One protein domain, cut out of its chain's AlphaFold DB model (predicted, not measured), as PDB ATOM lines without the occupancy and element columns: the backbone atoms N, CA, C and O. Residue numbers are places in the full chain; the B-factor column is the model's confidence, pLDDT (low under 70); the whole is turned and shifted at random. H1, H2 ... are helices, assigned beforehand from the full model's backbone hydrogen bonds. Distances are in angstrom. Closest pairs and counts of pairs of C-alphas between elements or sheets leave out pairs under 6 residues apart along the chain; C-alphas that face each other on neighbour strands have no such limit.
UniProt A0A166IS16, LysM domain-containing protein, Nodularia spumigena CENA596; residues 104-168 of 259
ATOM      1  N   PRO A 104      76.361  -9.610 -92.965       87.44
ATOM      2  CA  PRO A 104      76.434  -8.233 -92.490       87.44
ATOM      3  C   PRO A 104      77.274  -7.348 -93.426       87.44
ATOM      4  O   PRO A 104      78.277  -7.779 -93.992       87.44
ATOM      5  N   TYR A 105      76.907  -6.069 -93.549       93.44
ATOM      6  CA  TYR A 105      77.703  -5.076 -94.289       93.44
ATOM      7  C   TYR A 105      78.879  -4.512 -93.478       93.44
ATOM      8  O   TYR A 105      79.841  -4.011 -94.056       93.44
ATOM      9  N   ASN A 106      78.818  -4.587 -92.149       94.94
ATOM     10  CA  ASN A 106      79.758  -3.961 -91.217       94.94
ATOM     11  C   ASN A 106      80.781  -4.954 -90.639       94.94
ATOM     12  O   ASN A 106      81.145  -4.860 -89.470       94.94
ATOM     13  N   ILE A 107      81.234  -5.910 -91.450       94.50
ATOM     14  CA  ILE A 107      82.243  -6.908 -91.072       94.50
ATOM     15  C   ILE A 107      83.589  -6.600 -91.729       94.50
ATOM     16  O   ILE A 107      83.632  -6.101 -92.850       94.50
ATOM     17  N   VAL A 108      84.692  -6.897 -91.043       97.25
ATOM     18  CA  VAL A 108      86.048  -6.804 -91.598       97.25
ATOM     19  C   VAL A 108      86.827  -8.041 -91.171       97.25
ATOM     20  O   VAL A 108      86.860  -8.354 -89.982       97.25
ATOM     21  N   ASN A 109      87.434  -8.758 -92.117       95.19
ATOM     22  CA  ASN A 109      88.231  -9.945 -91.791       95.19
ATOM     23  C   ASN A 109      89.664  -9.569 -91.332       95.19
ATOM     24  O   ASN A 109      90.068  -8.410 -91.463       95.19
ATOM     25  N   PRO A 110      90.476 -10.513 -90.812       95.69
ATOM     26  CA  PRO A 110      91.836 -10.216 -90.336       95.69
ATOM     27  C   PRO A 110      92.790  -9.622 -91.393       95.69
ATOM     28  O   PRO A 110      93.709  -8.882 -91.038       95.69
ATOM     29  N   LEU A 111      92.553  -9.903 -92.682       94.81
ATOM     30  CA  LEU A 111      93.282  -9.331 -93.825       94.81
ATOM     31  C   LEU A 111      92.712  -7.972 -94.281       94.81
ATOM     32  O   LEU A 111      93.146  -7.406 -95.289       94.81
ATOM     33  N   GLY A 112      91.745  -7.421 -93.550       96.94
ATOM     34  CA  GLY A 112      91.171  -6.103 -93.789       96.94
ATOM     35  C   GLY A 112      90.145  -6.043 -94.921       96.94
ATOM     36  O   GLY A 112      89.739  -4.943 -95.280       96.94
ATOM     37  N   PHE A 113      89.711  -7.167 -95.496       97.31
ATOM     38  CA  PHE A 113      88.631  -7.133 -96.485       97.31
ATOM     39  C   PHE A 113      87.305  -6.777 -95.817       97.31
ATOM     40  O   PHE A 113      87.011  -7.249 -94.717       97.31
ATOM     41  N   MET A 114      86.518  -5.922 -96.470       97.88
ATOM     42  CA  MET A 114      85.381  -5.250 -95.850       97.88
ATOM     43  C   MET A 114      84.030  -5.643 -96.425       97.88
ATOM     44  O   MET A 114      83.811  -5.664 -97.634       97.88
ATOM     45  N   GLY A 115      83.084  -5.788 -95.513       97.44
ATOM     46  CA  GLY A 115      81.664  -5.856 -95.767       97.44
ATOM     47  C   GLY A 115      81.187  -7.155 -96.385       97.44
ATOM     48  O   GLY A 115      81.908  -8.151 -96.461       97.44
ATOM     49  N   LYS A 116      79.932  -7.130 -96.824       96.00
ATOM     50  CA  LYS A 116      79.188  -8.312 -97.270       96.00
ATOM     51  C   LYS A 116      79.885  -9.063 -98.404       96.00
ATOM     52  O   LYS A 116      79.747 -10.272 -98.502       96.00
ATOM     53  N   TYR A 117      80.620  -8.344 -99.247       97.62
ATOM     54  CA  TYR A 117      81.309  -8.886-100.421       97.62
ATOM     55  C   TYR A 117      82.836  -8.847-100.295       97.62
ATOM     56  O   TYR A 117      83.517  -8.897-101.315       97.62
ATOM     57  N   GLN A 118      83.356  -8.673 -99.071       97.19
ATOM     58  CA  GLN A 118      84.790  -8.704 -98.756       97.19
ATOM     59  C   GLN A 118      85.628  -7.844 -99.726       97.19
ATOM     60  O   GLN A 118      86.562  -8.305-100.372       97.19
ATOM     61  N   PHE A 119      85.295  -6.556 -99.844       98.06
ATOM     62  CA  PHE A 119      86.014  -5.613-100.702       98.06
ATOM     63  C   PHE A 119      87.440  -5.357-100.197       98.06
ATOM     64  O   PHE A 119      87.638  -5.098 -99.010       98.06
ATOM     65  N   GLY A 120      88.417  -5.361-101.108       97.00
ATOM     66  CA  GLY A 120      89.801  -4.941-100.850       97.00
ATOM     67  C   GLY A 120      90.130  -3.562-101.432       97.00
ATOM     68  O   GLY A 120      89.400  -3.044-102.281       97.00
ATOM     69  N   GLU A 121      91.255  -2.980-101.008       97.69
ATOM     70  CA  GLU A 121      91.718  -1.649-101.429       97.69
ATOM     71  C   GLU A 121      91.894  -1.571-102.947       97.69
ATOM     72  O   GLU A 121      91.368  -0.654-103.569       97.69
ATOM     73  N   ALA A 122      92.558  -2.561-103.554       96.00
ATOM     74  CA  ALA A 122      92.804  -2.595-104.998       96.00
ATOM     75  C   ALA A 122      91.504  -2.491-105.815       96.00
ATOM     76  O   ALA A 122      91.419  -1.709-106.759       96.00
ATOM     77  N   LEU A 123      90.461  -3.223-105.407       97.56
ATOM     78  CA  LEU A 123      89.169  -3.178-106.085       97.56
ATOM     79  C   LEU A 123      88.471  -1.828-105.879       97.56
ATOM     80  O   LEU A 123      87.923  -1.278-106.828       97.56
ATOM     81  N   LEU A 124      88.471  -1.270-104.664       98.50
ATOM     82  CA  LEU A 124      87.839   0.036-104.434       98.50
ATOM     83  C   LEU A 124      88.606   1.197-105.089       98.50
ATOM     84  O   LEU A 124      87.983   2.212-105.406       98.50
ATOM     85  N   ILE A 125      89.907   1.032-105.353       98.25
ATOM     86  CA  ILE A 125      90.701   1.928-106.206       98.25
ATOM     87  C   ILE A 125      90.249   1.817-107.659       98.25
ATOM     88  O   ILE A 125      89.899   2.829-108.259       98.25
ATOM     89  N   ASP A 126      90.179   0.598-108.198       98.00
ATOM     90  CA  ASP A 126      89.710   0.345-109.567       98.00
ATOM     91  C   ASP A 126      88.297   0.899-109.818       98.00
ATOM     92  O   ASP A 126      87.994   1.399-110.899       98.00
ATOM     93  N   LEU A 127      87.427   0.828-108.809       98.56
ATOM     94  CA  LEU A 127      86.067   1.357-108.868       98.56
ATOM     95  C   LEU A 127      85.984   2.864-108.561       98.56
ATOM     96  O   LEU A 127      84.913   3.458-108.692       98.56
ATOM     97  N   GLY A 128      87.078   3.502-108.147       98.56
ATOM     98  CA  GLY A 128      87.137   4.939-107.871       98.56
ATOM     99  C   GLY A 128      86.454   5.385-106.574       98.56
ATOM    100  O   GLY A 128      86.152   6.567-106.427       98.56
ATOM    101  N   TYR A 129      86.197   4.476-105.628       98.69
ATOM    102  CA  TYR A 129      85.726   4.824-104.275       98.69
ATOM    103  C   TYR A 129      86.858   5.296-103.364       98.69
ATOM    104  O   TYR A 129      86.622   5.985-102.370       98.69
ATOM    105  N   TYR A 130      88.085   4.901-103.689       98.62
ATOM    106  CA  TYR A 130      89.218   5.015-102.795       98.62
ATOM    107  C   TYR A 130      90.507   5.296-103.573       98.62
ATOM    108  O   TYR A 130      90.640   4.925-104.733       98.62
ATOM    109  N   GLN A 131      91.454   5.988-102.949       98.31
ATOM    110  CA  GLN A 131      92.746   6.332-103.534       98.31
ATOM    111  C   GLN A 131      93.854   6.002-102.542       98.31
ATOM    112  O   GLN A 131      93.882   6.535-101.434       98.31
ATOM    113  N   ALA A 132      94.805   5.168-102.952       96.94
ATOM    114  CA  ALA A 132      96.011   4.892-102.185       96.94
ATOM    115  C   ALA A 132      97.188   4.632-103.129       96.94
ATOM    116  O   ALA A 132      97.023   4.051-104.198       96.94
ATOM    117  N   LYS A 133      98.388   5.061-102.723       93.94
ATOM    118  CA  LYS A 133      99.636   4.755-103.446       93.94
ATOM    119  C   LYS A 133     100.199   3.388-103.064       93.94
ATOM    120  O   LYS A 133     100.815   2.727-103.894       93.94
ATOM    121  N   THR A 134      99.977   2.999-101.811       94.12
ATOM    122  CA  THR A 134     100.454   1.757-101.211       94.12
ATOM    123  C   THR A 134      99.256   0.975-100.688       94.12
ATOM    124  O   THR A 134      98.531   1.504 -99.848       94.12
ATOM    125  N   TYR A 135      99.016  -0.233-101.202       95.12
ATOM    126  CA  TYR A 135      97.839  -1.048-100.870       95.12
ATOM    127  C   TYR A 135      98.124  -2.553-100.976       95.12
ATOM    128  O   TYR A 135      99.155  -2.968-101.505       95.12
ATOM    129  N   TYR A 136      97.212  -3.363-100.429       90.88
ATOM    130  CA  TYR A 136      97.340  -4.822-100.351       90.88
ATOM    131  C   TYR A 136      97.748  -5.484-101.677       90.88
ATOM    132  O   TYR A 136      97.221  -5.152-102.740       90.88
ATOM    133  N   GLY A 137      98.678  -6.444-101.601       85.75
ATOM    134  CA  GLY A 137      99.243  -7.149-102.759       85.75
ATOM    135  C   GLY A 137     100.517  -6.512-103.324       85.75
ATOM    136  O   GLY A 137     101.146  -7.081-104.214       85.75
ATOM    137  N   GLN A 138     100.933  -5.357-102.799       91.94
ATOM    138  CA  GLN A 138     102.220  -4.737-103.113       91.94
ATOM    139  C   GLN A 138     103.324  -5.174-102.131       91.94
ATOM    140  O   GLN A 138     103.022  -5.598-101.011       91.94
ATOM    141  N   PRO A 139     104.615  -5.054-102.510       92.50
ATOM    142  CA  PRO A 139     105.727  -5.411-101.631       92.50
ATOM    143  C   PRO A 139     105.637  -4.720-100.264       92.50
ATOM    144  O   PRO A 139     105.556  -3.496-100.183       92.50
ATOM    145  N   GLY A 140     105.659  -5.514 -99.191       91.56
ATOM    146  CA  GLY A 140     105.572  -5.018 -97.813       91.56
ATOM    147  C   GLY A 140     104.159  -4.667 -97.330       91.56
ATOM    148  O   GLY A 140     104.030  -4.103 -96.246       91.56
ATOM    149  N   VAL A 141     103.108  -4.993 -98.094       94.62
ATOM    150  CA  VAL A 141     101.708  -4.740 -97.720       94.62
ATOM    151  C   VAL A 141     100.934  -6.053 -97.630       94.62
ATOM    152  O   VAL A 141     100.410  -6.568 -98.616       94.62
ATOM    153  N   ASP A 142     100.866  -6.596 -96.420       93.56
ATOM    154  CA  ASP A 142     100.320  -7.922 -96.097       93.56
ATOM    155  C   ASP A 142      98.807  -7.947 -95.819       93.56
ATOM    156  O   ASP A 142      98.225  -9.023 -95.696       93.56
ATOM    157  N   LYS A 143      98.150  -6.785 -95.745       95.62
ATOM    158  CA  LYS A 143      96.690  -6.670 -95.611       95.62
ATOM    159  C   LYS A 143      96.153  -5.348 -96.154       95.62
ATOM    160  O   LYS A 143      96.916  -4.443 -96.484       95.62
ATOM    161  N   ASN A 144      94.830  -5.226 -96.216       97.19
ATOM    162  CA  ASN A 144      94.145  -3.983 -96.564       97.19
ATOM    163  C   ASN A 144      94.168  -3.036 -95.357       97.19
ATOM    164  O   ASN A 144      93.503  -3.284 -94.348       97.19
ATOM    165  N   TYR A 145      94.960  -1.969 -95.435       96.31
ATOM    166  CA  TYR A 145      95.198  -1.077 -94.295       96.31
ATOM    167  C   TYR A 145      94.234   0.106 -94.223       96.31
ATOM    168  O   TYR A 145      94.116   0.711 -93.158       96.31
ATOM    169  N   TRP A 146      93.579   0.450 -95.331       97.25
ATOM    170  CA  TRP A 146      92.625   1.555 -95.426       97.25
ATOM    171  C   TRP A 146      93.212   2.929 -95.013       97.25
ATOM    172  O   TRP A 146      92.528   3.753 -94.412       97.25
ATOM    173  N   ARG A 147      94.496   3.184 -95.335       95.31
ATOM    174  CA  ARG A 147      95.277   4.400 -94.966       95.31
ATOM    175  C   ARG A 147      95.307   5.536 -96.007       95.31
ATOM    176  O   ARG A 147      96.044   6.505 -95.851       95.31
ATOM    177  N   GLY A 148      94.576   5.381 -97.093       96.69
ATOM    178  CA  GLY A 148      94.416   6.323 -98.194       96.69
ATOM    179  C   GLY A 148      93.186   7.216 -98.027       96.69
ATOM    180  O   GLY A 148      92.716   7.457 -96.916       96.69
ATOM    181  N   THR A 149      92.657   7.702 -99.149       98.44
ATOM    182  CA  THR A 149      91.605   8.726 -99.185       98.44
ATOM    183  C   THR A 149      90.347   8.204 -99.871       98.44
ATOM    184  O   THR A 149      90.403   7.692-100.987       98.44
ATOM    185  N   TRP A 150      89.193   8.370 -99.227       98.62
ATOM    186  CA  TRP A 150      87.881   8.106 -99.825       98.62
ATOM    187  C   TRP A 150      87.468   9.259-100.741       98.62
ATOM    188  O   TRP A 150      87.665  10.423-100.404       98.62
ATOM    189  N   THR A 151      86.894   8.946-101.900       98.62
ATOM    190  CA  THR A 151      86.653   9.941-102.962       98.62
ATOM    191  C   THR A 151      85.316  10.671-102.855       98.62
ATOM    192  O   THR A 151      85.096  11.637-103.581       98.62
ATOM    193  N   GLY A 152      84.394  10.194-102.012       98.31
ATOM    194  CA  GLY A 152      83.020  10.697-101.960       98.31
ATOM    195  C   GLY A 152      82.070  10.038-102.963       98.31
ATOM    196  O   GLY A 152      80.880  10.370-102.980       98.31
ATOM    197  N   LYS A 153      82.542   9.092-103.794       98.38
ATOM    198  CA  LYS A 153      81.700   8.392-104.778       98.38
ATOM    199  C   LYS A 153      80.477   7.766-104.096       98.38
ATOM    200  O   LYS A 153      80.586   7.120-103.056       98.38
ATOM    201  N   ASN A 154      79.296   7.982-104.678       96.38
ATOM    202  CA  ASN A 154      77.998   7.566-104.125       96.38
ATOM    203  C   ASN A 154      77.705   8.081-102.695       96.38
ATOM    204  O   ASN A 154      76.882   7.513-101.971       96.38
ATOM    205  N   GLY A 155      78.325   9.199-102.306       95.44
ATOM    206  CA  GLY A 155      78.079   9.890-101.038       95.44
ATOM    207  C   GLY A 155      78.808   9.290 -99.834       95.44
ATOM    208  O   GLY A 155      78.364   9.502 -98.701       95.44
ATOM    209  N   VAL A 156      79.889   8.540-100.077       97.25
ATOM    210  CA  VAL A 156      80.689   7.852 -99.055       97.25
ATOM    211  C   VAL A 156      82.095   8.440 -98.992       97.25
ATOM    212  O   VAL A 156      82.861   8.344 -99.948       97.25
ATOM    213  N   ASN A 157      82.431   9.038 -97.850       98.06
ATOM    214  CA  ASN A 157      83.683   9.758 -97.596       98.06
ATOM    215  C   ASN A 157      84.542   9.100 -96.507       98.06
ATOM    216  O   ASN A 157      85.567   9.650 -96.107       98.06
ATOM    217  N   SER A 158      84.131   7.944 -95.984       98.38
ATOM    218  CA  SER A 158      84.894   7.229 -94.966       98.38
ATOM    219  C   SER A 158      84.639   5.728 -95.002       98.38
ATOM    220  O   SER A 158      83.619   5.251 -95.505       98.38
ATOM    221  N   GLN A 159      85.554   4.983 -94.384       97.94
ATOM    222  CA  GLN A 159      85.431   3.540 -94.195       97.94
ATOM    223  C   GLN A 159      84.170   3.179 -93.403       97.94
ATOM    224  O   GLN A 159      83.471   2.227 -93.742       97.94
ATOM    225  N   GLN A 160      83.851   3.969 -92.375       97.81
ATOM    226  CA  GLN A 160      82.659   3.768 -91.557       97.81
ATOM    227  C   GLN A 160      81.376   3.929 -92.379       97.81
ATOM    228  O   GLN A 160      80.461   3.126 -92.234       97.81
ATOM    229  N   GLU A 161      81.314   4.929 -93.263       97.50
ATOM    230  CA  GLU A 161      80.166   5.126 -94.155       97.50
ATOM    231  C   GLU A 161      80.031   4.001 -95.190       97.50
ATOM    232  O   GLU A 161      78.919   3.614 -95.551       97.50
ATOM    233  N   PHE A 162      81.151   3.434 -95.645       98.38
ATOM    234  CA  PHE A 162      81.124   2.265 -96.519       98.38
ATOM    235  C   PHE A 162      80.599   1.020 -95.787       98.38
ATOM    236  O   PHE A 162      79.729   0.310 -96.296       98.38
ATOM    237  N   LEU A 163      81.083   0.772 -94.566       96.50
ATOM    238  CA  LEU A 163      80.685  -0.364 -93.725       96.50
ATOM    239  C   LEU A 163      79.245  -0.263 -93.212       96.50
ATOM    240  O   LEU A 163      78.582  -1.285 -93.059       96.50
ATOM    241  N   SER A 164      78.721   0.947 -93.004       91.06
ATOM    242  CA  SER A 164      77.297   1.143 -92.706       91.06
ATOM    243  C   SER A 164      76.394   0.953 -93.929       91.06
ATOM    244  O   SER A 164      75.176   1.087 -93.821       91.06
ATOM    245  N   ASN A 165      76.977   0.642 -95.094       93.44
ATOM    246  CA  ASN A 165      76.296   0.558 -96.380       93.44
ATOM    247  C   ASN A 165      75.486   1.830 -96.695       93.44
ATOM    248  O   ASN A 165      74.386   1.765 -97.259       93.44
ATOM    249  N   LYS A 166      76.019   3.004 -96.326       90.38
ATOM    250  CA  LYS A 166      75.381   4.297 -96.592       90.38
ATOM    251  C   LYS A 166      75.022   4.396 -98.073       90.38
ATOM    252  O   LYS A 166      75.816   4.039 -98.941       90.38
ATOM    253  N   ASN A 167      73.807   4.854 -98.371       89.25
ATOM    254  CA  ASN A 167      73.284   4.964 -99.739       89.25
ATOM    255  C   ASN A 167      73.330   3.656-100.555       89.25
ATOM    256  O   ASN A 167      73.402   3.714-101.788       89.25
ATOM    257  N   ASN A 168      73.283   2.493 -99.895       88.44
ATOM    258  CA  ASN A 168      73.384   1.175-100.522       88.44
ATOM    259  C   ASN A 168      74.699   0.965-101.303       88.44
ATOM    260  O   ASN A 168      74.723   0.332-102.360       88.44
TER     261      ASN A 168
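This is residues 104 to 168 of the 259 residues of the protein "LysM domain-containing protein" of Nodularia spumigena CENA596 (UniProt A0A166IS16). The domain has little regular structure: long winding loops make most of the body, with two single short helices set into them apart from each other. The loop at Pro 139 lies at one end of the longest axis and the last printed residues lie at the other. The printed part has 65 residues, of which 11 are in two named helices, H1 then H2; there is no named strand, and the class is all helix. It is compact, with a radius of gyration of the C-alphas of 11.1 A, and only just elongated, spanning 34 by 23 by 16 A.

The printed part begins at C-alpha 104, (76.434, -8.233, -92.490), and residues 104 to 120 hold no named element. H1 is residues 121 to 126, 8.6 A long, from C-alpha 121 at (91.718, -1.649, -101.429). Residues 127 to 158 hold no named element. H2 is residues 159 to 163, 6.2 A long, ending at C-alpha 163, (80.685, -0.364, -93.725).

H1 and H2 are apart. Residues 130 to 131 pair with residues 149 to 150, antiparallel. In H1 and H2 every O i to N i+4 pair is within hydrogen-bond range.

The C-alphas of Pro 139 and Asn 167, the two farthest apart, are 34.1 A apart. The link from H1 to H2 is long, with 32 residues. The printed part has no cut, and no printed residue is under 70 in pLDDT.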